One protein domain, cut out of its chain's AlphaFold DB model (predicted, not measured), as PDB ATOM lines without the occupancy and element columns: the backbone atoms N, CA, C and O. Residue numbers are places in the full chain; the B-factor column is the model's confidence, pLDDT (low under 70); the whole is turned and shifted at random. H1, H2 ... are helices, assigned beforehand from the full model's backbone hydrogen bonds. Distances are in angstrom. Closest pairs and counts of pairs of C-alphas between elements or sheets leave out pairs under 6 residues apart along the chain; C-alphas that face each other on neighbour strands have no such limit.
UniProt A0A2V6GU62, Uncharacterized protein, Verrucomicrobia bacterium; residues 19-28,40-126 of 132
ATOM      1  N   VAL A  19      12.646  34.592  22.958       96.44
ATOM      2  CA  VAL A  19      12.347  35.717  23.858       96.44
ATOM      3  C   VAL A  19      13.608  36.143  24.600       96.44
ATOM      4  O   VAL A  19      13.895  37.331  24.662       96.44
ATOM      5  N   SER A  20      14.386  35.191  25.122       94.88
ATOM      6  CA  SER A  20      15.629  35.481  25.848       94.88
ATOM      7  C   SER A  20      16.664  36.145  24.945       94.88
ATOM      8  O   SER A  20      17.250  37.154  25.324       94.88
ATOM      9  N   VAL A  21      16.858  35.618  23.731       95.06
ATOM     10  CA  VAL A  21      17.795  36.189  22.754       95.06
ATOM     11  C   VAL A  21      17.383  37.612  22.370       95.06
ATOM     12  O   VAL A  21      18.218  38.514  22.421       95.06
ATOM     13  N   ALA A  22      16.106  37.836  22.046       94.75
ATOM     14  CA  ALA A  22      15.599  39.162  21.699       94.75
ATOM     15  C   ALA A  22      15.691  40.138  22.884       94.75
ATOM     16  O   ALA A  22      16.185  41.249  22.729       94.75
ATOM     17  N   ALA A  23      15.291  39.711  24.083       93.50
ATOM     18  CA  ALA A  23      15.345  40.539  25.283       93.50
ATOM     19  C   ALA A  23      16.781  40.948  25.635       93.50
ATOM     20  O   ALA A  23      17.009  42.109  25.953       93.50
ATOM     21  N   VAL A  24      17.756  40.035  25.539       94.94
ATOM     22  CA  VAL A  24      19.174  40.362  25.764       94.94
ATOM     23  C   VAL A  24      19.675  41.342  24.705       94.94
ATOM     24  O   VAL A  24      20.293  42.346  25.057       94.94
ATOM     25  N   LEU A  25      19.378  41.096  23.426       94.38
ATOM     26  CA  LEU A  25      19.771  41.984  22.332       94.38
ATOM     27  C   LEU A  25      19.244  43.409  22.548       94.38
ATOM     28  O   LEU A  25      20.013  44.373  22.508       94.38
ATOM     29  N   TYR A  26      17.950  43.539  22.826       94.19
ATOM     30  CA  TYR A  26      17.288  44.824  23.045       94.19
ATOM     31  C   TYR A  26      17.736  45.485  24.342       94.19
ATOM     32  O   TYR A  26      17.996  46.678  24.351       94.19
ATOM     33  N   PHE A  27      17.930  44.732  25.425       92.44
ATOM     34  CA  PHE A  27      18.443  45.277  26.683       92.44
ATOM     35  C   PHE A  27      19.846  45.881  26.530       92.44
ATOM     36  O   PHE A  27      20.140  46.943  27.086       92.44
ATOM     37  N   LEU A  28      20.726  45.212  25.780       92.06
ATOM     38  CA  LEU A  28      22.084  45.695  25.532       92.06
ATOM     39  C   LEU A  28      22.105  46.935  24.631       92.06
ATOM     40  O   LEU A  28      22.991  47.770  24.785       92.06
ATOM     41  N   PRO A  40      10.671  62.233  25.851       85.81
ATOM     42  CA  PRO A  40      10.873  62.999  27.081       85.81
ATOM     43  C   PRO A  40       9.556  63.233  27.821       85.81
ATOM     44  O   PRO A  40       9.488  63.033  29.030       85.81
ATOM     45  N   GLU A  41       8.500  63.595  27.094       88.19
ATOM     46  CA  GLU A  41       7.187  63.859  27.671       88.19
ATOM     47  C   GLU A  41       6.575  62.596  28.281       88.19
ATOM     48  O   GLU A  41       6.135  62.617  29.430       88.19
ATOM     49  N   LEU A  42       6.617  61.473  27.557       87.69
ATOM     50  CA  LEU A  42       6.116  60.188  28.045       87.69
ATOM     51  C   LEU A  42       6.903  59.679  29.257       87.69
ATOM     52  O   LEU A  42       6.315  59.140  30.195       87.69
ATOM     53  N   ILE A  43       8.225  59.869  29.272       90.00
ATOM     54  CA  ILE A  43       9.076  59.504  30.410       90.00
ATOM     55  C   ILE A  43       8.766  60.397  31.618       90.00
ATOM     56  O   ILE A  43       8.660  59.889  32.735       90.00
ATOM     57  N   THR A  44       8.578  61.704  31.424       90.56
ATOM     58  CA  THR A  44       8.200  62.629  32.503       90.56
ATOM     59  C   THR A  44       6.805  62.322  33.043       90.56
ATOM     60  O   THR A  44       6.623  62.283  34.265       90.56
ATOM     61  N   ALA A  45       5.837  62.041  32.169       90.69
ATOM     62  CA  ALA A  45       4.500  61.617  32.563       90.69
ATOM     63  C   ALA A  45       4.568  60.311  33.369       90.69
ATOM     64  O   ALA A  45       4.029  60.251  34.470       90.69
ATOM     65  N   ALA A  46       5.313  59.304  32.904       91.38
ATOM     66  CA  ALA A  46       5.519  58.054  33.634       91.38
ATOM     67  C   ALA A  46       6.200  58.268  35.001       91.38
ATOM     68  O   ALA A  46       5.790  57.684  36.001       91.38
ATOM     69  N   ALA A  47       7.210  59.136  35.086       91.38
ATOM     70  CA  ALA A  47       7.913  59.411  36.340       91.38
ATOM     71  C   ALA A  47       7.031  60.130  37.377       91.38
ATOM     72  O   ALA A  47       7.169  59.885  38.574       91.38
ATOM     73  N   THR A  48       6.119  60.996  36.927       92.56
ATOM     74  CA  THR A  48       5.280  61.837  37.800       92.56
ATOM     75  C   THR A  48       3.830  61.362  37.933       92.56
ATOM     76  O   THR A  48       3.067  61.981  38.669       92.56
ATOM     77  N   LEU A  49       3.444  60.278  37.242       89.38
ATOM     78  CA  LEU A  49       2.039  59.902  37.006       89.38
ATOM     79  C   LEU A  49       1.217  61.047  36.381       89.38
ATOM     80  O   LEU A  49       0.030  61.214  36.663       89.38
ATOM     81  N   GLY A  50       1.870  61.843  35.537       88.94
ATOM     82  CA  GLY A  50       1.252  62.911  34.762       88.94
ATOM     83  C   GLY A  50       0.480  62.393  33.549       88.94
ATOM     84  O   GLY A  50       0.442  61.199  33.254       88.94
ATOM     85  N   VAL A  51      -0.124  63.319  32.812       86.81
ATOM     86  CA  VAL A  51      -0.834  63.033  31.561       86.81
ATOM     87  C   VAL A  51      -0.004  63.614  30.423       86.81
ATOM     88  O   VAL A  51       0.303  64.803  30.447       86.81
ATOM     89  N   ALA A  52       0.393  62.769  29.472       85.06
ATOM     90  CA  ALA A  52       1.048  63.220  28.246       85.06
ATOM     91  C   ALA A  52       0.040  63.923  27.321       85.06
ATOM     92  O   ALA A  52      -1.172  63.833  27.542       85.06
ATOM     93  N   HIS A  53       0.518  64.587  26.272       83.50
ATOM     94  CA  HIS A  53      -0.327  65.158  25.233       83.50
ATOM     95  C   HIS A  53      -1.286  64.106  24.650       83.50
ATOM     96  O   HIS A  53      -1.090  62.892  24.789       83.50
ATOM     97  N   GLU A  54      -2.371  64.580  24.031       79.50
ATOM     98  CA  GLU A  54      -3.417  63.738  23.440       79.50
ATOM     99  C   GLU A  54      -2.801  62.600  22.608       79.50
ATOM    100  O   GLU A  54      -2.016  62.891  21.709       79.50
ATOM    101  N   PRO A  55      -3.110  61.308  22.859       78.12
ATOM    102  CA  PRO A  55      -4.225  60.716  23.617       78.12
ATOM    103  C   PRO A  55      -3.948  60.378  25.103       78.12
ATOM    104  O   PRO A  55      -4.722  59.646  25.722       78.12
ATOM    105  N   GLY A  56      -2.846  60.849  25.691       78.25
ATOM    106  CA  GLY A  56      -2.551  60.753  27.130       78.25
ATOM    107  C   GLY A  56      -1.932  59.442  27.635       78.25
ATOM    108  O   GLY A  56      -1.406  59.414  28.745       78.25
ATOM    109  N   TYR A  57      -1.955  58.365  26.843       85.94
ATOM    110  CA  TYR A  57      -1.258  57.084  27.084       85.94
ATOM    111  C   TYR A  57      -1.315  56.523  28.532       85.94
ATOM    112  O   TYR A  57      -0.293  56.080  29.063       85.94
ATOM    113  N   PRO A  58      -2.497  56.440  29.178       89.06
ATOM    114  CA  PRO A  58      -2.604  56.153  30.613       89.06
ATOM    115  C   PRO A  58      -1.996  54.804  31.023       89.06
ATOM    116  O   PRO A  58      -1.332  54.706  32.052       89.06
ATOM    117  N   LEU A  59      -2.167  53.760  30.203       89.62
ATOM    118  CA  LEU A  59      -1.586  52.444  30.481       89.62
ATOM    119  C   LEU A  59      -0.052  52.479  30.442       89.62
ATOM    120  O   LEU A  59       0.596  51.884  31.303       89.62
ATOM    121  N   PHE A  60       0.522  53.182  29.463       89.06
ATOM    122  CA  PHE A  60       1.970  53.347  29.367       89.06
ATOM    123  C   PHE A  60       2.496  54.133  30.566       89.06
ATOM    124  O   PHE A  60       3.468  53.706  31.173       89.06
ATOM    125  N   THR A  61       1.824  55.216  30.965       90.81
ATOM    126  CA  THR A  61       2.190  56.010  32.145       90.81
ATOM    127  C   THR A  61       2.197  55.164  33.417       90.81
ATOM    128  O   THR A  61       3.176  55.185  34.159       90.81
ATOM    129  N   MET A  62       1.143  54.378  33.663       92.56
ATOM    130  CA  MET A  62       1.050  53.532  34.860       92.56
ATOM    131  C   MET A  62       2.134  52.450  34.887       92.56
ATOM    132  O   MET A  62       2.793  52.262  35.908       92.56
ATOM    133  N   LEU A  63       2.345  51.746  33.771       92.69
ATOM    134  CA  LEU A  63       3.388  50.721  33.683       92.69
ATOM    135  C   LEU A  63       4.785  51.347  33.747       92.69
ATOM    136  O   LEU A  63       5.632  50.886  34.502       92.69
ATOM    137  N   GLY A  64       5.014  52.434  33.015       91.50
ATOM    138  CA  GLY A  64       6.258  53.193  33.025       91.50
ATOM    139  C   GLY A  64       6.603  53.711  34.421       91.50
ATOM    140  O   GLY A  64       7.766  53.648  34.812       91.50
ATOM    141  N   HIS A  65       5.610  54.125  35.213       93.81
ATOM    142  CA  HIS A  65       5.815  54.513  36.606       93.81
ATOM    143  C   HIS A  65       6.359  53.356  37.449       93.81
ATOM    144  O   HIS A  65       7.372  53.521  38.127       93.81
ATOM    145  N   LEU A  66       5.762  52.162  37.341       93.44
ATOM    146  CA  LEU A  66       6.256  50.965  38.035       93.44
ATOM    147  C   LEU A  66       7.712  50.661  37.665       93.44
ATOM    148  O   LEU A  66       8.522  50.330  38.531       93.44
ATOM    149  N   PHE A  67       8.059  50.814  36.386       91.69
ATOM    150  CA  PHE A  67       9.432  50.648  35.922       91.69
ATOM    151  C   PHE A  67      10.359  51.749  36.446       91.69
ATOM    152  O   PHE A  67      11.478  51.454  36.858       91.69
ATOM    153  N   SER A  68       9.903  53.002  36.515       91.31
ATOM    154  CA  SER A  68      10.692  54.124  37.042       91.31
ATOM    155  C   SER A  68      11.147  53.904  38.495       91.31
ATOM    156  O   SER A  68      12.243  54.333  38.868       91.31
ATOM    157  N   CYS A  69      10.364  53.154  39.283       91.75
ATOM    158  CA  CYS A  69      10.674  52.779  40.663       91.75
ATOM    159  C   CYS A  69      11.782  51.717  40.801       91.75
ATOM    160  O   CYS A  69      12.282  51.510  41.907       91.75
ATOM    161  N   LEU A  70      12.184  51.037  39.720       91.19
ATOM    162  CA  LEU A  70      13.282  50.064  39.755       91.19
ATOM    163  C   LEU A  70      14.590  50.754  40.149       91.19
ATOM    164  O   LEU A  70      14.878  51.837  39.673       91.19
ATOM    165  N   SER A  71      15.447  50.134  40.954       88.81
ATOM    166  CA  SER A  71      16.704  50.747  41.422       88.81
ATOM    167  C   SER A  71      17.889  50.579  40.451       88.81
ATOM    168  O   SER A  71      19.040  50.501  40.878       88.81
ATOM    169  N   VAL A  72      17.638  50.524  39.136       87.12
ATOM    170  CA  VAL A  72      18.658  50.210  38.116       87.12
ATOM    171  C   VAL A  72      18.777  51.332  37.089       87.12
ATOM    172  O   VAL A  72      17.800  51.682  36.440       87.12
ATOM    173  N   GLY A  73      19.979  51.881  36.894       87.81
ATOM    174  CA  GLY A  73      20.243  52.896  35.864       87.81
ATOM    175  C   GLY A  73      19.458  54.203  36.045       87.81
ATOM    176  O   GLY A  73      18.982  54.505  37.141       87.81
ATOM    177  N   SER A  74      19.342  54.985  34.972       91.38
ATOM    178  CA  SER A  74      18.604  56.255  34.918       91.38
ATOM    179  C   SER A  74      17.087  56.030  34.779       91.38
ATOM    180  O   SER A  74      16.651  54.972  34.326       91.38
ATOM    181  N   ILE A  75      16.264  57.024  35.136       90.31
ATOM    182  CA  ILE A  75      14.799  56.954  34.955       90.31
ATOM    183  C   ILE A  75      14.406  56.698  33.484       90.31
ATOM    184  O   ILE A  75      13.629  55.769  33.260       90.31
ATOM    185  N   PRO A  76      14.964  57.414  32.480       90.62
ATOM    186  CA  PRO A  76      14.701  57.134  31.066       90.62
ATOM    187  C   PRO A  76      14.972  55.679  30.688       90.62
ATOM    188  O   PRO A  76      14.126  55.024  30.085       90.62
ATOM    189  N   PHE A  77      16.118  55.139  31.115       90.81
ATOM    190  CA  PHE A  77      16.474  53.755  30.835       90.81
ATOM    191  C   PHE A  77      15.447  52.774  31.406       90.81
ATOM    192  O   PHE A  77      15.028  51.851  30.715       90.81
ATOM    193  N   ARG A  78      15.015  52.982  32.654       92.19
ATOM    194  CA  ARG A  78      14.027  52.115  33.307       92.19
ATOM    195  C   ARG A  78      12.707  52.093  32.553       92.19
ATOM    196  O   ARG A  78      12.162  51.019  32.339       92.19
ATOM    197  N   VAL A  79      12.218  53.255  32.127       91.38
ATOM    198  CA  VAL A  79      10.981  53.350  31.344       91.38
ATOM    199  C   VAL A  79      11.155  52.674  29.978       91.38
ATOM    200  O   VAL A  79      10.283  51.916  29.566       91.38
ATOM    201  N   ASN A  80      12.311  52.831  29.322       92.44
ATOM    202  CA  ASN A  80      12.618  52.152  28.055       92.44
ATOM    203  C   ASN A  80      12.638  50.614  28.180       92.44
ATOM    204  O   ASN A  80      12.348  49.915  27.206       92.44
ATOM    205  N   LEU A  81      12.908  50.055  29.368       91.50
ATOM    206  CA  LEU A  81      12.826  48.603  29.588       91.50
ATOM    207  C   LEU A  81      11.416  48.042  29.379       91.50
ATOM    208  O   LEU A  81      11.285  46.868  29.024       91.50
ATOM    209  N   LEU A  82      10.373  48.859  29.547       92.44
ATOM    210  CA  LEU A  82       9.009  48.455  29.216       92.44
ATOM    211  C   LEU A  82       8.901  48.094  27.728       92.44
ATOM    212  O   LEU A  82       8.417  47.012  27.393       92.44
ATOM    213  N   SER A  83       9.429  48.949  26.842       91.44
ATOM    214  CA  SER A  83       9.471  48.692  25.396       91.44
ATOM    215  C   SER A  83      10.256  47.421  25.074       91.44
ATOM    216  O   SER A  83       9.764  46.585  24.311       91.44
ATOM    217  N   VAL A  84      11.421  47.229  25.702       92.25
ATOM    218  CA  VAL A  84      12.266  46.033  25.540       92.25
ATOM    219  C   VAL A  84      11.493  44.753  25.867       92.25
ATOM    220  O   VAL A  84      11.517  43.792  25.094       92.25
ATOM    221  N   ILE A  85      10.772  44.738  26.991       92.56
ATOM    222  CA  ILE A  85      10.011  43.567  27.447       92.56
ATOM    223  C   ILE A  85       8.830  43.286  26.517       92.56
ATOM    224  O   ILE A  85       8.628  42.138  26.116       92.56
ATOM    225  N   CYS A  86       8.075  44.315  26.128       93.00
ATOM    226  CA  CYS A  86       6.944  44.165  25.215       93.00
ATOM    227  C   CYS A  86       7.375  43.650  23.830       93.00
ATOM    228  O   CYS A  86       6.734  42.750  23.275       93.00
ATOM    229  N   HIS A  87       8.483  44.156  23.281       93.25
ATOM    230  CA  HIS A  87       9.005  43.691  21.994       93.25
ATOM    231  C   HIS A  87       9.574  42.271  22.094       93.25
ATOM    232  O   HIS A  87       9.278  41.437  21.237       93.25
ATOM    233  N   GLY A  88      10.296  41.940  23.171       94.62
ATOM    234  CA  GLY A  88      10.750  40.571  23.432       94.62
ATOM    235  C   GLY A  88       9.588  39.574  23.521       94.62
ATOM    236  O   GLY A  88       9.625  38.515  22.892       94.62
ATOM    237  N   ALA A  89       8.509  39.934  24.223       94.38
ATOM    238  CA  ALA A  89       7.294  39.121  24.295       94.38
ATOM    239  C   ALA A  89       6.629  38.943  22.917       94.38
ATOM    240  O   ALA A  89       6.190  37.842  22.580       94.38
ATOM    241  N   THR A  90       6.612  39.996  22.095       95.06
ATOM    242  CA  THR A  90       6.068  39.958  20.727       95.06
ATOM    243  C   THR A  90       6.820  38.956  19.845       95.06
ATOM    244  O   THR A  90       6.185  38.172  19.139       95.06
ATOM    245  N   VAL A  91       8.154  38.887  19.942       96.25
ATOM    246  CA  VAL A  91       8.965  37.871  19.237       96.25
ATOM    247  C   VAL A  91       8.551  36.450  19.643       96.25
ATOM    248  O   VAL A  91       8.393  35.574  18.789       96.25
ATOM    249  N   GLY A  92       8.294  36.220  20.934       95.25
ATOM    250  CA  GLY A  92       7.779  34.943  21.436       95.25
ATOM    251  C   GLY A  92       6.393  34.593  20.888       95.25
ATOM    252  O   GLY A  92       6.163  33.461  20.458       95.25
ATOM    253  N   VAL A  93       5.479  35.566  20.840       95.19
ATOM    254  CA  VAL A  93       4.146  35.382  20.242       95.19
ATOM    255  C   VAL A  93       4.264  35.001  18.767       95.19
ATOM    256  O   VAL A  93       3.585  34.075  18.329       95.19
ATOM    257  N   ILE A  94       5.157  35.648  18.018       95.75
ATOM    258  CA  ILE A  94       5.392  35.360  16.596       95.75
ATOM    259  C   ILE A  94       5.956  33.957  16.389       95.75
ATOM    260  O   ILE A  94       5.514  33.243  15.490       95.75
ATOM    261  N   TYR A  95       6.863  33.507  17.255       95.81
ATOM    262  CA  TYR A  95       7.312  32.119  17.242       95.81
ATOM    263  C   TYR A  95       6.149  31.140  17.466       95.81
ATOM    264  O   TYR A  95       5.986  30.177  16.714       95.81
ATOM    265  N   LEU A  96       5.312  31.379  18.481       94.38
ATOM    266  CA  LEU A  96       4.194  30.491  18.813       94.38
ATOM    267  C   LEU A  96       3.149  30.435  17.693       94.38
ATOM    268  O   LEU A  96       2.658  29.351  17.360       94.38
ATOM    269  N   THR A  97       2.822  31.578  17.089       94.50
ATOM    270  CA  THR A  97       1.888  31.639  15.961       94.50
ATOM    271  C   THR A  97       2.485  30.952  14.737       94.50
ATOM    272  O   THR A  97       1.859  30.037  14.203       94.50
ATOM    273  N   ALA A  98       3.721  31.273  14.347       94.00
ATOM    274  CA  ALA A  98       4.386  30.646  13.207       94.00
ATOM    275  C   ALA A  98       4.516  29.124  13.373       94.00
ATOM    276  O   ALA A  98       4.247  28.378  12.429       94.00
ATOM    277  N   ASN A  99       4.842  28.639  14.576       93.62
ATOM    278  CA  ASN A  99       4.913  27.205  14.855       93.62
ATOM    279  C   ASN A  99       3.538  26.536  14.731       93.62
ATOM    280  O   ASN A  99       3.437  25.422  14.226       93.62
ATOM    281  N   ARG A 100       2.458  27.213  15.139       90.25
ATOM    282  CA  ARG A 100       1.095  26.684  15.003       90.25
ATOM    283  C   ARG A 100       0.635  26.610  13.546       90.25
ATOM    284  O   ARG A 100      -0.036  25.644  13.188       90.25
ATOM    285  N   LEU A 101       0.979  27.607  12.728       93.12
ATOM    286  CA  LEU A 101       0.599  27.654  11.314       93.12
ATOM    287  C   LEU A 101       1.411  26.666  10.469       93.12
ATOM    288  O   LEU A 101       0.847  25.924   9.673       93.12
ATOM    289  N   THR A 102       2.730  26.640  10.655       93.38
ATOM    290  CA  THR A 102       3.644  25.837   9.823       93.38
ATOM    291  C   THR A 102       3.853  24.419  10.346       93.38
ATOM    292  O   THR A 102       4.300  23.554   9.599       93.38
ATOM    293  N   ARG A 103       3.573  24.181  11.638       89.50
ATOM    294  CA  ARG A 103       3.945  22.962  12.379       89.50
ATOM    295  C   ARG A 103       5.449  22.651  12.322       89.50
ATOM    296  O   ARG A 103       5.848  21.508  12.529       89.50
ATOM    297  N   SER A 104       6.280  23.661  12.055       91.00
ATOM    298  CA  SER A 104       7.732  23.542  11.936       91.00
ATOM    299  C   SER A 104       8.435  24.507  12.885       91.00
ATOM    300  O   SER A 104       8.363  25.727  12.730       91.00
ATOM    301  N   HIS A 105       9.192  23.947  13.833       91.75
ATOM    302  CA  HIS A 105       9.990  24.736  14.771       91.75
ATOM    303  C   HIS A 105      11.043  25.587  14.057       91.75
ATOM    304  O   HIS A 105      11.289  26.712  14.476       91.75
ATOM    305  N   LEU A 106      11.645  25.079  12.977       93.81
ATOM    306  CA  LEU A 106      12.672  25.808  12.234       93.81
ATOM    307  C   LEU A 106      12.080  27.022  11.514       93.81
ATOM    308  O   LEU A 106      12.626  28.116  11.618       93.81
ATOM    309  N   ALA A 107      10.938  26.852  10.839       93.69
ATOM    310  CA  ALA A 107      10.254  27.961  10.175       93.69
ATOM    311  C   ALA A 107       9.826  29.037  11.186       93.69
ATOM    312  O   ALA A 107       9.995  30.228  10.937       93.69
ATOM    313  N   ALA A 108       9.341  28.614  12.357       94.56
ATOM    314  CA  ALA A 108       8.978  29.514  13.443       94.56
ATOM    315  C   ALA A 108      10.179  30.269  14.033       94.56
ATOM    316  O   ALA A 108      10.077  31.469  14.282       94.56
ATOM    317  N   LEU A 109      11.315  29.587  14.232       95.12
ATOM    318  CA  LEU A 109      12.560  30.215  14.683       95.12
ATOM    319  C   LEU A 109      13.020  31.280  13.689       95.12
ATOM    320  O   LEU A 109      13.303  32.402  14.095       95.12
ATOM    321  N   ILE A 110      13.056  30.947  12.397       95.88
ATOM    322  CA  ILE A 110      13.477  31.882  11.350       95.88
ATOM    323  C   ILE A 110      12.550  33.099  11.323       95.88
ATOM    324  O   ILE A 110      13.037  34.223  11.345       95.88
ATOM    325  N   ALA A 111      11.228  32.903  11.344       95.56
ATOM    326  CA  ALA A 111      10.265  34.004  11.343       95.56
ATOM    327  C   ALA A 111      10.441  34.941  12.552       95.56
ATOM    328  O   ALA A 111      10.476  36.162  12.393       95.56
ATOM    329  N   ALA A 112      10.593  34.375  13.752       95.62
ATOM    330  CA  ALA A 112      10.781  35.147  14.974       95.62
ATOM    331  C   ALA A 112      12.119  35.902  14.982       95.62
ATOM    332  O   ALA A 112      12.150  37.081  15.325       95.62
ATOM    333  N   LEU A 113      13.210  35.255  14.562       94.12
ATOM    334  CA  LEU A 113      14.529  35.886  14.492       94.12
ATOM    335  C   LEU A 113      14.582  36.988  13.432       94.12
ATOM    336  O   LEU A 113      15.145  38.042  13.704       94.12
ATOM    337  N   LEU A 114      13.961  36.784  12.264       95.69
ATOM    338  CA  LEU A 114      13.868  37.806  11.218       95.69
ATOM    339  C   LEU A 114      13.119  39.048  11.698       95.69
ATOM    340  O   LEU A 114      13.553  40.161  11.412       95.69
ATOM    341  N   LEU A 115      12.025  38.872  12.445       95.31
ATOM    342  CA  LEU A 115      11.352  40.001  13.083       95.31
ATOM    343  C   LEU A 115      12.257  40.650  14.132       95.31
ATOM    344  O   LEU A 115      12.350  41.873  14.178       95.31
ATOM    345  N   ALA A 116      12.944  39.841  14.944       94.06
ATOM    346  CA  ALA A 116      13.759  40.349  16.035       94.06
ATOM    347  C   ALA A 116      14.897  41.266  15.550       94.06
ATOM    348  O   ALA A 116      15.192  42.270  16.197       94.06
ATOM    349  N   VAL A 117      15.504  40.945  14.403       94.38
ATOM    350  CA  VAL A 117      16.589  41.737  13.793       94.38
ATOM    351  C   VAL A 117      16.106  42.725  12.731       94.38
ATOM    352  O   VAL A 117      16.926  43.402  12.111       94.38
ATOM    353  N   ASN A 118      14.796  42.818  12.486       95.69
ATOM    354  CA  ASN A 118      14.254  43.778  11.533       95.69
ATOM    355  C   ASN A 118      14.604  45.209  11.996       95.69
ATOM    356  O   ASN A 118      14.258  45.558  13.124       95.69
ATOM    357  N   PRO A 119      15.243  46.055  11.164       89.31
ATOM    358  CA  PRO A 119      15.741  47.361  11.605       89.31
ATOM    359  C   PRO A 119      14.656  48.275  12.173       89.31
ATOM    360  O   PRO A 119      14.881  48.953  13.173       89.31
ATOM    361  N   THR A 120      13.465  48.259  11.569       90.00
ATOM    362  CA  THR A 120      12.325  49.041  12.044       90.00
ATOM    363  C   THR A 120      11.894  48.525  13.410       90.00
ATOM    364  O   THR A 120      11.953  49.273  14.380       90.00
ATOM    365  N   PHE A 121      11.552  47.239  13.523       92.06
ATOM    366  CA  PHE A 121      11.109  46.646  14.790       92.06
ATOM    367  C   PHE A 121      12.145  46.804  15.913       92.06
ATOM    368  O   PHE A 121      11.798  47.142  17.042       92.06
ATOM    369  N   TRP A 122      13.426  46.625  15.590       90.31
ATOM    370  CA  TRP A 122      14.514  46.821  16.533       90.31
ATOM    371  C   TRP A 122      14.574  48.277  16.993       90.31
ATOM    372  O   TRP A 122      14.539  48.505  18.194       90.31
ATOM    373  N   SER A 123      14.569  49.268  16.098       88.44
ATOM    374  CA  SER A 123      14.641  50.683  16.506       88.44
ATOM    375  C   SER A 123      13.532  51.090  17.491       88.44
ATOM    376  O   SER A 123      13.816  51.750  18.490       88.44
ATOM    377  N   TRP A 124      12.306  50.591  17.291       86.44
ATOM    378  CA  TRP A 124      11.165  50.825  18.185       86.44
ATOM    379  C   TRP A 124      11.258  50.077  19.520       86.44
ATOM    380  O   TRP A 124      10.648  50.487  20.503       86.44
ATOM    381  N   SER A 125      12.050  49.006  19.590       85.56
ATOM    382  CA  SER A 125      12.263  48.269  20.840       85.56
ATOM    383  C   SER A 125      13.205  48.979  21.820       85.56
ATOM    384  O   SER A 125      13.210  48.640  23.004       85.56
ATOM    385  N   LEU A 126      14.004  49.950  21.350       87.12
ATOM    386  CA  LEU A 126      15.092  50.555  22.131       87.12
ATOM    387  C   LEU A 126      14.654  51.693  23.053       87.12
ATOM    388  O   LEU A 126      15.397  52.028  23.977       87.12
TER     389      LEU A 126
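Overview. This is residues 19 to 28 and 40 to 126 of the 132 residues of an uncharacterized protein of Verrucomicrobia bacterium (UniProt A0A2V6GU62). One long helix, H4, is the spine of this elongated model: H2 and H3 pack crosswise on its first part, while H5 folds back along its last part as a hairpin. H1 lies alongside the middle of H4, making with H4 and H5 an up-and-down bundle, in which each helix runs against the one before it, and short H6 touches H4 at a steep tilt. The printed part has 97 residues with six named helices, H1 to H6 in order, and no named strand: all helix. It is loose, with a radius of gyration of the C-alphas of 15.6 A and spans of 46 by 28 by 21 A.

Along the chain. Find C-alpha 75 at (14.799, 56.954, 34.955); from there H4 runs 41.5 A to C-alpha 102 at (3.644, 25.837, 9.823). H5, residues 105 to 116, is 16.1 A long, and H6 is residues 119 to 125. Look earlier for H3, residues 58 to 68, 14.9 A; H2, residues 40 to 48; and H1, residues 19 to 28, 14.0 A.

Arrangement. Start at H4, the hub, touching five helices. Ala 98 and Ala 108 are its closest C-alphas to H5, 4.7 A, at a shallow tilt of 30 degrees, opposite ways. With residues 81 to 92 alone it touches H1, closest C-alphas Gly 88 and Ala 23, 5.0 A. With residues 75 to 82 alone it touches H3, Val 79 to Gly 64, C-alphas 5.0 A apart, at a steep 65 degrees. H2 and H3 touch about perpendicular, 74 degrees, closest C-alphas Ala 46 and Thr 61, 4.2 A. Every O i to N i+4 pair is within hydrogen-bond range in H1, H2, H3, H5 and H6; in H4, 22 of 24.

Size, cuts and confidence. The farthest C-alphas, Thr 48 and Arg 103, are 46.5 A apart. Residues 29 to 39 are not printed; C-alphas 28 and 40 are 20.7 A apart across this cut. Of the links printed whole, none is long. No printed residue is under pLDDT 70.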